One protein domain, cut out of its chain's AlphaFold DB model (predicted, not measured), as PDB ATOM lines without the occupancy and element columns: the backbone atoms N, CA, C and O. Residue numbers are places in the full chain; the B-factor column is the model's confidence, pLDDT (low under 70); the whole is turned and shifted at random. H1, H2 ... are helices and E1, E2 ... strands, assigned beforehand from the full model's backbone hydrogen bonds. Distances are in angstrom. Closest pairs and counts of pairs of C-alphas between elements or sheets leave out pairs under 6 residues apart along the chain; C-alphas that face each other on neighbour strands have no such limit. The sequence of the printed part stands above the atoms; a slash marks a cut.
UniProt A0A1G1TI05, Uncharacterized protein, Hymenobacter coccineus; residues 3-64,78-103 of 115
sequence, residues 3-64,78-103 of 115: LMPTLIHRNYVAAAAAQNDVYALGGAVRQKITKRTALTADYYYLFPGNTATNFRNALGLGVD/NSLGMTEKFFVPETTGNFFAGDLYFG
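What this domain is: This is residues 3 to 64 and 78 to 103 of the 115 residues of an uncharacterized protein of Hymenobacter coccineus (UniProt A0A1G1TI05). A long, twisted sheet of four antiparallel strands curls into a trough, with the little helix H2 in the hollow between its edge strands E1 and E4. H1 sits at the end of the trough where E3 ends, and the short strand E5 lies off the E4 edge at the end of a long loop. The printed part has 88 residues, with two named helices and five named strands in the order E1, E2, E3, H1, E4, H2, E5; the sheet's order is E1, E2, E3, E4, and the class is mostly strand. It is only just compact, close to loose, with a radius of gyration of the C-alphas of 14.3 A, and elongated, spanning 51 by 27 by 19 A.

Where its parts are: E1, residues 3 to 9, begins at C-alpha 3 (95.008, 205.036, 104.452) and is 19.3 A long. E2, residues 21 to 32, is the longest strand at 35.3 A, and E3, residues 37 to 46, measures 30.1 A. H1 is residues 50 to 54. E4, residues 58 to 64, is 19.5 A long and ends at C-alpha 64 (114.552, 200.877, 105.483). H2 is residues 84 to 87. E5, residues 101 to 103, ends at C-alpha 103 (112.916, 194.276, 95.450).

How they stand to each other: E1, E2 and E3 form a meander, each strand the antiparallel neighbour of the one before. The hairpin E1 and E2 stands at 146 degrees between directions, with N 6 and O 24 at 2.9 A. The hairpin E2 and E3 stands at 161 degrees, with N 29 and O 41 at 2.8 A. E3 and E4 are antiparallel at 169 degrees, with N 62 and O 40 at 2.8 A. From edge to edge the strands' lines turn by 56 degrees and the way across turns by 76 degrees. H1 is on the sheet, at the sheet's level with a height of 1.8 A; its closest C-alphas to E3 are those of Leu 46 and Ala 52, 5.6 A apart. H2 is on the sheet too, at its level with a height of 3.0 A; its closest C-alphas to E1 are those of Ile 8 and Lys 85, 7.2 A, and to E4 those of Ala 58 and Phe 87, 6.3 A. E4 and E5 are near each other, with 5 pairs of C-alphas within 10 A, and E5 pairs with no named strand. H1 and H2 are apart. In H1 every O i to N i+4 pair is within hydrogen-bond range; H2 is too short for such a pair.

The domain as a whole: The two C-alphas farthest apart, those of Ala 16 and Lys 35, are 51.0 A apart. Residues 65 to 77 are cut out, and C-alphas 64 and 78 are 18.7 A apart across the cut. The links E1 to E2 and H2 to E5 are long. The mean pLDDT of the printed part is 89.3, with H2 at 72, and no printed residue is under 70.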
ATOM      1  N   LEU A   3      96.015 205.670 105.295       94.44
ATOM      2  CA  LEU A   3      95.008 205.036 104.452       94.44
ATOM      3  C   LEU A   3      95.015 205.715 103.084       94.44
ATOM      4  O   LEU A   3      95.224 206.925 102.988       94.44
ATOM      5  N   MET A   4      94.814 204.923 102.038       95.19
ATOM      6  CA  MET A   4      94.997 205.326 100.646       95.19
ATOM      7  C   MET A   4      93.813 204.825  99.810       95.19
ATOM      8  O   MET A   4      93.894 203.757  99.195       95.19
ATOM      9  N   PRO A   5      92.684 205.558  99.788       94.62
ATOM     10  CA  PRO A   5      91.640 205.321  98.799       94.62
ATOM     11  C   PRO A   5      92.249 205.438  97.404       94.62
ATOM     12  O   PRO A   5      92.895 206.438  97.095       94.62
ATOM     13  N   THR A   6      92.084 204.407  96.585       92.50
ATOM     14  CA  THR A   6      92.790 204.288  95.309       92.50
ATOM     15  C   THR A   6      91.801 203.974  94.196       92.50
ATOM     16  O   THR A   6      90.975 203.070  94.317       92.50
ATOM     17  N   LEU A   7      91.916 204.714  93.095       92.69
ATOM     18  CA  LEU A   7      91.231 204.457  91.834       92.69
ATOM     19  C   LEU A   7      92.293 204.307  90.746       92.69
ATOM     20  O   LEU A   7      93.113 205.204  90.550       92.69
ATOM     21  N   ILE A   8      92.260 203.183  90.040       90.75
ATOM     22  CA  ILE A   8      93.104 202.930  88.877       90.75
ATOM     23  C   ILE A   8      92.213 202.867  87.648       90.75
ATOM     24  O   ILE A   8      91.377 201.973  87.530       90.75
ATOM     25  N   HIS A   9      92.439 203.799  86.729       91.56
ATOM     26  CA  HIS A   9      91.800 203.810  85.422       91.56
ATOM     27  C   HIS A   9      92.696 203.139  84.372       91.56
ATOM     28  O   HIS A   9      93.882 203.455  84.240       91.56
ATOM     29  N   ARG A  10      92.119 202.224  83.593       88.38
ATOM     30  CA  ARG A  10      92.738 201.526  82.464       88.38
ATOM     31  C   ARG A  10      92.078 201.986  81.162       88.38
ATOM     32  O   ARG A  10      90.933 201.637  80.884       88.38
ATOM     33  N   ASN A  11      92.848 202.681  80.320       87.00
ATOM     34  CA  ASN A  11      92.392 203.125  78.992       87.00
ATOM     35  C   ASN A  11      92.042 201.958  78.055       87.00
ATOM     36  O   ASN A  11      91.201 202.099  77.174       87.00
ATOM     37  N   TYR A  12      92.710 200.814  78.222       86.19
ATOM     38  CA  TYR A  12      92.508 199.626  77.401       86.19
ATOM     39  C   TYR A  12      92.359 198.392  78.284       86.19
ATOM     40  O   TYR A  12      93.153 198.176  79.204       86.19
ATOM     41  N   VAL A  13      91.365 197.568  77.962       85.25
ATOM     42  CA  VAL A  13      91.132 196.258  78.567       85.25
ATOM     43  C   VAL A  13      90.954 195.227  77.458       85.25
ATOM     44  O   VAL A  13      90.276 195.479  76.466       85.25
ATOM     45  N   ALA A  14      91.595 194.067  77.605       82.31
ATOM     46  CA  ALA A  14      91.625 193.051  76.551       82.31
ATOM     47  C   ALA A  14      90.311 192.258  76.426       82.31
ATOM     48  O   ALA A  14      90.036 191.686  75.375       82.31
ATOM     49  N   ALA A  15      89.504 192.211  77.489       84.00
ATOM     50  CA  ALA A  15      88.240 191.484  77.537       84.00
ATOM     51  C   ALA A  15      87.095 192.425  77.916       84.00
ATOM     52  O   ALA A  15      87.245 193.246  78.815       84.00
ATOM     53  N   ALA A  16      85.922 192.245  77.301       78.88
ATOM     54  CA  ALA A  16      84.727 193.042  77.606       78.88
ATOM     55  C   ALA A  16      84.235 192.880  79.059       78.88
ATOM     56  O   ALA A  16      83.566 193.759  79.588       78.88
ATOM     57  N   ALA A  17      84.570 191.760  79.708       81.38
ATOM     58  CA  ALA A  17      84.256 191.515  81.115       81.38
ATOM     59  C   ALA A  17      85.241 192.190  82.091       81.38
ATOM     60  O   ALA A  17      84.966 192.244  83.290       81.38
ATOM     61  N   ALA A  18      86.393 192.667  81.604       83.44
ATOM     62  CA  ALA A  18      87.386 193.332  82.435       83.44
ATOM     63  C   ALA A  18      86.982 194.785  82.710       83.44
ATOM     64  O   ALA A  18      86.372 195.456  81.883       83.44
ATOM     65  N   GLN A  19      87.337 195.273  83.896       87.25
ATOM     66  CA  GLN A  19      86.970 196.614  84.340       87.25
ATOM     67  C   GLN A  19      87.995 197.649  83.875       87.25
ATOM     68  O   GLN A  19      89.200 197.467  84.070       87.25
ATOM     69  N   ASN A  20      87.502 198.760  83.326       91.31
ATOM     70  CA  ASN A  20      88.311 199.953  83.088       91.31
ATOM     71  C   ASN A  20      88.674 200.656  84.401       91.31
ATOM     72  O   ASN A  20      89.811 201.085  84.553       91.31
ATOM     73  N   ASP A  21      87.748 200.713  85.358       92.12
ATOM     74  CA  ASP A  21      87.962 201.344  86.661       92.12
ATOM     75  C   ASP A  21      88.091 200.296  87.763       92.12
ATOM     76  O   ASP A  21      87.188 199.483  87.981       92.12
ATOM     77  N   VAL A  22      89.215 200.327  88.477       91.81
ATOM     78  CA  VAL A  22      89.479 199.457  89.624       91.81
ATOM     79  C   VAL A  22      89.587 200.304  90.880       91.81
ATOM     80  O   VAL A  22      90.440 201.184  90.977       91.81
ATOM     81  N   TYR A  23      88.739 200.001  91.855       93.75
ATOM     82  CA  TYR A  23      88.746 200.649  93.158       93.75
ATOM     83  C   TYR A  23      89.436 199.763  94.191       93.75
ATOM     84  O   TYR A  23      89.225 198.547  94.233       93.75
ATOM     85  N   ALA A  24      90.241 200.384  95.043       94.69
ATOM     86  CA  ALA A  24      90.944 199.714  96.121       94.69
ATOM     87  C   ALA A  24      91.066 200.617  97.350       94.69
ATOM     88  O   ALA A  24      90.988 201.846  97.266       94.69
ATOM     89  N   LEU A  25      91.321 199.994  98.495       95.00
ATOM     90  CA  LEU A  25      91.702 200.680  99.718       95.00
ATOM     91  C   LEU A  25      93.065 200.170 100.178       95.00
ATOM     92  O   LEU A  25      93.208 199.016 100.582       95.00
ATOM     93  N   GLY A  26      94.059 201.050 100.103       94.38
ATOM     94  CA  GLY A  26      95.396 200.815 100.620       94.38
ATOM     95  C   GLY A  26      95.522 201.210 102.089       94.38
ATOM     96  O   GLY A  26      94.923 202.188 102.541       94.38
ATOM     97  N   GLY A  27      96.342 200.478 102.827       96.25
ATOM     98  CA  GLY A  27      96.804 200.815 104.164       96.25
ATOM     99  C   GLY A  27      98.313 200.636 104.241       96.25
ATOM    100  O   GLY A  27      98.833 199.622 103.788       96.25
ATOM    101  N   ALA A  28      99.001 201.622 104.811       95.19
ATOM    102  CA  ALA A  28     100.450 201.624 104.950       95.19
ATOM    103  C   ALA A  28     100.878 201.967 106.377       95.19
ATOM    104  O   ALA A  28     100.361 202.886 107.032       95.19
ATOM    105  N   VAL A  29     101.882 201.249 106.860       96.25
ATOM    106  CA  VAL A  29     102.532 201.475 108.146       96.25
ATOM    107  C   VAL A  29     104.022 201.615 107.930       96.25
ATOM    108  O   VAL A  29     104.651 200.845 107.217       96.25
ATOM    109  N   ARG A  30     104.594 202.590 108.635       95.75
ATOM    110  CA  ARG A  30     106.031 202.730 108.799       95.75
ATOM    111  C   ARG A  30     106.337 202.980 110.261       95.75
ATOM    112  O   ARG A  30     105.832 203.946 110.833       95.75
ATOM    113  N   GLN A  31     107.179 202.135 110.840       96.44
ATOM    114  CA  GLN A  31     107.585 202.225 112.235       96.44
ATOM    115  C   GLN A  31     109.108 202.233 112.329       96.44
ATOM    116  O   GLN A  31     109.776 201.297 111.894       96.44
ATOM    117  N   LYS A  32     109.674 203.281 112.935       96.00
ATOM    118  CA  LYS A  32     111.104 203.299 113.265       96.00
ATOM    119  C   LYS A  32     111.359 202.345 114.430       96.00
ATOM    120  O   LYS A  32     110.704 202.460 115.463       96.00
ATOM    121  N   ILE A  33     112.311 201.435 114.251       96.06
ATOM    122  CA  ILE A  33     112.785 200.513 115.292       96.06
ATOM    123  C   ILE A  33     114.050 201.072 115.936       96.06
ATOM    124  O   ILE A  33     114.224 201.020 117.149       96.06
ATOM    125  N   THR A  34     114.923 201.667 115.124       94.88
ATOM    126  CA  THR A  34     116.126 202.360 115.591       94.88
ATOM    127  C   THR A  34     116.231 203.725 114.914       94.88
ATOM    128  O   THR A  34     115.419 204.086 114.060       94.88
ATOM    129  N   LYS A  35     117.274 204.494 115.247       91.94
ATOM    130  CA  LYS A  35     117.586 205.745 114.533       91.94
ATOM    131  C   LYS A  35     117.868 205.530 113.041       91.94
ATOM    132  O   LYS A  35     117.731 206.478 112.281       91.94
ATOM    133  N   ARG A  36     118.282 204.320 112.648       93.81
ATOM    134  CA  ARG A  36     118.740 203.978 111.292       93.81
ATOM    135  C   ARG A  36     117.943 202.849 110.643       93.81
ATOM    136  O   ARG A  36     118.286 202.442 109.544       93.81
ATOM    137  N   THR A  37     116.913 202.333 111.308       95.69
ATOM    138  CA  THR A  37     116.131 201.191 110.825       95.69
ATOM    139  C   THR A  37     114.650 201.470 111.000       95.69
ATOM    140  O   THR A  37     114.207 201.776 112.112       95.69
ATOM    141  N   ALA A  38     113.882 201.321 109.926       96.62
ATOM    142  CA  ALA A  38     112.426 201.336 109.973       96.62
ATOM    143  C   ALA A  38     111.862 200.080 109.313       96.62
ATOM    144  O   ALA A  38     112.435 199.581 108.354       96.62
ATOM    145  N   LEU A  39     110.745 199.587 109.836       96.50
ATOM    146  CA  LEU A  39     109.942 198.556 109.193       96.50
ATOM    147  C   LEU A  39     108.783 199.222 108.461       96.50
ATOM    148  O   LEU A  39     108.180 200.166 108.988       96.50
ATOM    149  N   THR A  40     108.475 198.716 107.277       96.50
ATOM    150  CA  THR A  40     107.332 199.130 106.466       96.50
ATOM    151  C   THR A  40     106.428 197.940 106.181       96.50
ATOM    152  O   THR A  40     106.877 196.795 106.109       96.50
ATOM    153  N   ALA A  41     105.137 198.213 106.067       94.75
ATOM    154  CA  ALA A  41     104.144 197.237 105.664       94.75
ATOM    155  C   ALA A  41     103.044 197.946 104.885       94.75
ATOM    156  O   ALA A  41     102.519 198.957 105.354       94.75
ATOM    157  N   ASP A  42     102.677 197.379 103.745       93.50
ATOM    158  CA  ASP A  42     101.676 197.913 102.833       93.50
ATOM    159  C   ASP A  42     100.680 196.813 102.480       93.50
ATOM    160  O   ASP A  42     101.051 195.664 102.235       93.50
ATOM    161  N   TYR A  43      99.399 197.159 102.454       93.81
ATOM    162  CA  TYR A  43      98.334 196.246 102.072       93.81
ATOM    163  C   TYR A  43      97.298 196.970 101.228       93.81
ATOM    164  O   TYR A  43      96.845 198.044 101.612       93.81
ATOM    165  N   TYR A  44      96.889 196.375 100.115       94.38
ATOM    166  CA  TYR A  44      95.823 196.901  99.270       94.38
ATOM    167  C   TYR A  44      94.699 195.891  99.146       94.38
ATOM    168  O   TYR A  44      94.879 194.785  98.636       94.38
ATOM    169  N   TYR A  45      93.520 196.310  99.590       93.62
ATOM    170  CA  TYR A  45      92.282 195.574  99.430       93.62
ATOM    171  C   TYR A  45      91.583 196.004  98.140       93.62
ATOM    172  O   TYR A  45      91.224 197.175  98.000       93.62
ATOM    173  N   LEU A  46      91.371 195.071  97.213       93.62
ATOM    174  CA  LEU A  46      90.569 195.309  96.014       93.62
ATOM    175  C   LEU A  46      89.078 195.247  96.354       93.62
ATOM    176  O   LEU A  46      88.617 194.301  96.995       93.62
ATOM    177  N   PHE A  47      88.305 196.232  95.895       93.19
ATOM    178  CA  PHE A  47      86.850 196.171  96.020       93.19
ATOM    179  C   PHE A  47      86.247 195.128  95.066       93.19
ATOM    180  O   PHE A  47      86.825 194.861  94.007       93.19
ATOM    181  N   PRO A  48      85.091 194.528  95.418       91.19
ATOM    182  CA  PRO A  48      84.462 193.487  94.612       91.19
ATOM    183  C   PRO A  48      84.259 193.900  93.150       91.19
ATOM    184  O   PRO A  48      83.798 195.000  92.848       91.19
ATOM    185  N   GLY A  49      84.585 192.991  92.236       87.44
ATOM    186  CA  GLY A  49      84.528 193.223  90.797       87.44
ATOM    187  C   GLY A  49      85.338 192.179  90.038       87.44
ATOM    188  O   GLY A  49      86.011 191.352  90.652       87.44
ATOM    189  N   ASN A  50      85.311 192.237  88.703       87.44
ATOM    190  CA  ASN A  50      86.052 191.300  87.854       87.44
ATOM    191  C   ASN A  50      87.551 191.250  88.206       87.44
ATOM    192  O   ASN A  50      88.140 190.172  88.229       87.44
ATOM    193  N   THR A  51      88.155 192.391  88.556       86.88
ATOM    194  CA  THR A  51      89.567 192.434  88.969       86.88
ATOM    195  C   THR A  51      89.796 191.670  90.275       86.88
ATOM    196  O   THR A  51      90.680 190.825  90.325       86.88
ATOM    197  N   ALA A  52      88.970 191.881  91.304       87.50
ATOM    198  CA  ALA A  52      89.092 191.172  92.583       87.50
ATOM    199  C   ALA A  52      88.774 189.666  92.487       87.50
ATOM    200  O   ALA A  52      89.172 188.896  93.354       87.50
ATOM    201  N   THR A  53      88.043 189.234  91.452       87.25
ATOM    202  CA  THR A  53      87.793 187.808  91.185       87.25
ATOM    203  C   THR A  53      88.998 187.117  90.548       87.25
ATOM    204  O   THR A  53      89.252 185.950  90.829       87.25
ATOM    205  N   ASN A  54      89.729 187.828  89.689       87.50
ATOM    206  CA  ASN A  54      90.829 187.262  88.907       87.50
ATOM    207  C   ASN A  54      92.210 187.494  89.539       87.50
ATOM    208  O   ASN A  54      93.154 186.766  89.234       87.50
ATOM    209  N   PHE A  55      92.329 188.487  90.418       90.44
ATOM    210  CA  PHE A  55      93.568 188.890  91.078       90.44
ATOM    211  C   PHE A  55      93.413 188.889  92.598       90.44
ATOM    212  O   PHE A  55      92.312 188.833  93.144       90.44
ATOM    213  N   ARG A  56      94.546 188.933  93.292       90.81
ATOM    214  CA  ARG A  56      94.635 188.911  94.751       90.81
ATOM    215  C   ARG A  56      94.945 190.296  95.300       90.81
ATOM    216  O   ARG A  56      95.493 191.154  94.620       90.81
ATOM    217  N   ASN A  57      94.644 190.467  96.580       92.50
ATOM    218  CA  ASN A  57      95.073 191.633  97.340       92.50
ATOM    219  C   ASN A  57      96.604 191.668  97.447       92.50
ATOM    220  O   ASN A  57      97.254 190.628  97.618       92.50
ATOM    221  N   ALA A  58      97.160 192.872  97.373       92.69
ATOM    222  CA  ALA A  58      98.596 193.088  97.437       92.69
ATOM    223  C   ALA A  58      99.043 193.254  98.885       92.69
ATOM    224  O   ALA A  58      98.411 193.979  99.656       92.69
ATOM    225  N   LEU A  59     100.140 192.599  99.244       93.62
ATOM    226  CA  LEU A  59     100.802 192.725 100.531       93.62
ATOM    227  C   LEU A  59     102.294 192.934 100.296       93.62
ATOM    228  O   LEU A  59     102.915 192.226  99.501       93.62
ATOM    229  N   GLY A  60     102.866 193.911 100.989       93.44
ATOM    230  CA  GLY A  60     104.288 194.214 100.983       93.44
ATOM    231  C   GLY A  60     104.806 194.385 102.403       93.44
ATOM    232  O   GLY A  60     104.138 194.983 103.243       93.44
ATOM    233  N   LEU A  61     105.998 193.864 102.672       95.00
ATOM    234  CA  LEU A  61     106.755 194.110 103.897       95.00
ATOM    235  C   LEU A  61     108.139 194.623 103.522       95.00
ATOM    236  O   LEU A  61     108.726 194.145 102.553       95.00
ATOM    237  N   GLY A  62     108.685 195.552 104.298       95.38
ATOM    238  CA  GLY A  62     109.989 196.123 104.002       95.38
ATOM    239  C   GLY A  62     110.769 196.602 105.213       95.38
ATOM    240  O   GLY A  62     110.273 196.694 106.338       95.38
ATOM    241  N   VAL A  63     112.041 196.878 104.949       96.31
ATOM    242  CA  VAL A  63     113.003 197.427 105.894       96.31
ATOM    243  C   VAL A  63     113.742 198.573 105.216       96.31
ATOM    244  O   VAL A  63     114.376 198.386 104.177       96.31
ATOM    245  N   ASP A  64     113.707 199.743 105.842       95.12
ATOM    246  CA  ASP A  64     114.552 200.877 105.483       95.12
ATOM    247  C   ASP A  64     115.794 200.885 106.380       95.12
ATOM    248  O   ASP A  64     115.679 200.845 107.609       95.12
ATOM    249  N   ASN A  78     103.897 189.906  97.381       92.19
ATOM    250  CA  ASN A  78     103.276 188.931  96.482       92.19
ATOM    251  C   ASN A  78     102.935 189.481  95.088       92.19
ATOM    252  O   ASN A  78     102.399 188.742  94.260       92.19
ATOM    253  N   SER A  79     103.233 190.754  94.818       87.88
ATOM    254  CA  SER A  79     103.105 191.339  93.484       87.88
ATOM    255  C   SER A  79     104.392 191.190  92.671       87.88
ATOM    256  O   SER A  79     105.473 191.531  93.146       87.88
ATOM    257  N   LEU A  80     104.252 190.782  91.406       78.31
ATOM    258  CA  LEU A  80     105.328 190.759  90.405       78.31
ATOM    259  C   LEU A  80     105.876 192.156  90.091       78.31
ATOM    260  O   LEU A  80     107.064 192.319  89.821       78.31
ATOM    261  N   GLY A  81     104.997 193.157  90.075       75.31
ATOM    262  CA  GLY A  81     105.350 194.538  89.776       75.31
ATOM    263  C   GLY A  81     105.214 195.411  91.015       75.31
ATOM    264  O   GLY A  81     104.174 195.418  91.671       75.31
ATOM    265  N   MET A  82     106.263 196.174  91.308       71.31
ATOM    266  CA  MET A  82     106.312 197.094  92.451       71.31
ATOM    267  C   MET A  82     105.699 198.471  92.159       71.31
ATOM    268  O   MET A  82     105.552 199.278  93.067       71.31
ATOM    269  N   THR A  83     105.349 198.759  90.902       73.88
ATOM    270  CA  THR A  83     104.611 199.975  90.525       73.88
ATOM    271  C   THR A  83     103.125 199.776  90.773       73.88
ATOM    272  O   THR A  83     102.598 198.712  90.465       73.88
ATOM    273  N   GLU A  84     102.424 200.811  91.221       71.75
ATOM    274  CA  GLU A  84     101.014 200.802  91.630       71.75
ATOM    275  C   GLU A  84     100.083 200.176  90.582       71.75
ATOM    276  O   GLU A  84      99.174 199.423  90.929       71.75
ATOM    277  N   LYS A  85     100.356 200.425  89.293       72.69
ATOM    278  CA  LYS A  85      99.618 199.844  88.158       72.69
ATOM    279  C   LYS A  85      99.617 198.313  88.160       72.69
ATOM    280  O   LYS A  85      98.638 197.722  87.725       72.69
ATOM    281  N   PHE A  86     100.706 197.695  88.600       71.00
ATOM    282  CA  PHE A  86     100.848 196.243  88.680       71.00
ATOM    283  C   PHE A  86     100.552 195.741  90.094       71.00
ATOM    284  O   PHE A  86      99.854 194.747  90.274       71.00
ATOM    285  N   PHE A  87     101.025 196.490  91.088       73.44
ATOM    286  CA  PHE A  87     100.910 196.179  92.501       73.44
ATOM    287  C   PHE A  87      99.462 196.038  92.945       73.44
ATOM    288  O   PHE A  87      99.112 195.054  93.581       73.44
ATOM    289  N   VAL A  88      98.587 196.974  92.582       74.19
ATOM    290  CA  VAL A  88      97.215 196.976  93.100       74.19
ATOM    291  C   VAL A  88      96.289 196.042  92.310       74.19
ATOM    292  O   VAL A  88      95.646 195.210  92.943       74.19
ATOM    293  N   PRO A  89      96.192 196.109  90.966       78.50
ATOM    294  CA  PRO A  89      95.142 195.411  90.232       78.50
ATOM    295  C   PRO A  89      95.634 194.191  89.433       78.50
ATOM    296  O   PRO A  89      94.847 193.638  88.665       78.50
ATOM    297  N   GLU A  90      96.915 193.809  89.543       84.50
ATOM    298  CA  GLU A  90      97.527 192.706  88.772       84.50
ATOM    299  C   GLU A  90      98.344 191.740  89.650       84.50
ATOM    300  O   GLU A  90      99.119 190.926  89.147       84.50
ATOM    301  N   THR A  91      98.146 191.779  90.971       87.19
ATOM    302  CA  THR A  91      98.784 190.838  91.898       87.19
ATOM    303  C   THR A  91      98.188 189.439  91.739       87.19
ATOM    304  O   THR A  91      96.997 189.224  91.957       87.19
ATOM    305  N   THR A  92      99.019 188.458  91.394       88.06
ATOM    306  CA  THR A  92      98.610 187.050  91.242       88.06
ATOM    307  C   THR A  92      99.178 186.140  92.331       88.06
ATOM    308  O   THR A  92      98.572 185.110  92.632       88.06
ATOM    309  N   GLY A  93     100.299 186.522  92.951       86.94
ATOM    310  CA  GLY A  93     100.991 185.707  93.942       86.94
ATOM    311  C   GLY A  93     100.214 185.545  95.248       86.94
ATOM    312  O   GLY A  93      99.520 186.453  95.724       86.94
ATOM    313  N   ASN A  94     100.353 184.381  95.871       88.12
ATOM    314  CA  ASN A  94      99.907 184.122  97.229       88.12
ATOM    315  C   ASN A  94     101.066 184.273  98.228       88.12
ATOM    316  O   ASN A  94     101.869 183.359  98.414       88.12
ATOM    317  N   PHE A  95     101.083 185.404  98.942       87.94
ATOM    318  CA  PHE A  95     102.114 185.726  99.935       87.94
ATOM    319  C   PHE A  95     102.333 184.602 100.960       87.94
ATOM    320  O   PHE A  95     103.462 184.221 101.252       87.94
ATOM    321  N   PHE A  96     101.245 184.031 101.487       88.25
ATOM    322  CA  PHE A  96     101.308 183.012 102.540       88.25
ATOM    323  C   PHE A  96     101.593 181.600 102.016       88.25
ATOM    324  O   PHE A  96     101.896 180.716 102.812       88.25
ATOM    325  N   ALA A  97     101.510 181.383 100.699       91.12
ATOM    326  CA  ALA A  97     101.947 180.139 100.064       91.12
ATOM    327  C   ALA A  97     103.389 180.211  99.533       91.12
ATOM    328  O   ALA A  97     103.876 179.222  98.996       91.12
ATOM    329  N   GLY A  98     104.077 181.345  99.715       87.00
ATOM    330  CA  GLY A  98     105.487 181.500  99.356       87.00
ATOM    331  C   GLY A  98     105.751 182.165  98.003       87.00
ATOM    332  O   GLY A  98     106.913 182.241  97.608       87.00
ATOM    333  N   ASP A  99     104.729 182.696  97.323       91.12
ATOM    334  CA  ASP A  99     104.924 183.504  96.113       91.12
ATOM    335  C   ASP A  99     105.441 184.892  96.515       91.12
ATOM    336  O   ASP A  99     104.674 185.842  96.699       91.12
ATOM    337  N   LEU A 100     106.753 184.974  96.733       91.12
ATOM    338  CA  LEU A 100     107.438 186.152  97.248       91.12
ATOM    339  C   LEU A 100     108.373 186.733  96.188       91.12
ATOM    340  O   LEU A 100     109.308 186.086  95.720       91.12
ATOM    341  N   TYR A 101     108.144 187.997  95.867       91.56
ATOM    342  CA  TYR A 101     108.963 188.818  94.992       91.56
ATOM    343  C   TYR A 101     109.752 189.802  95.840       91.56
ATOM    344  O   TYR A 101     109.193 190.510  96.676       91.56
ATOM    345  N   PHE A 102     111.062 189.829  95.631       91.50
ATOM    346  CA  PHE A 102     111.978 190.700  96.352       91.50
ATOM    347  C   PHE A 102     112.389 191.883  95.480       91.50
ATOM    348  O   PHE A 102     112.728 191.712  94.308       91.50
ATOM    349  N   GLY A 103     112.425 193.066  96.080       90.00
ATOM    350  CA  GLY A 103     112.916 194.276  95.450       90.00
ATOM    351  C   GLY A 103     113.759 195.104  96.406       90.00
ATOM    352  O   GLY A 103     113.687 194.982  97.632       90.00
TER     353      GLY A 103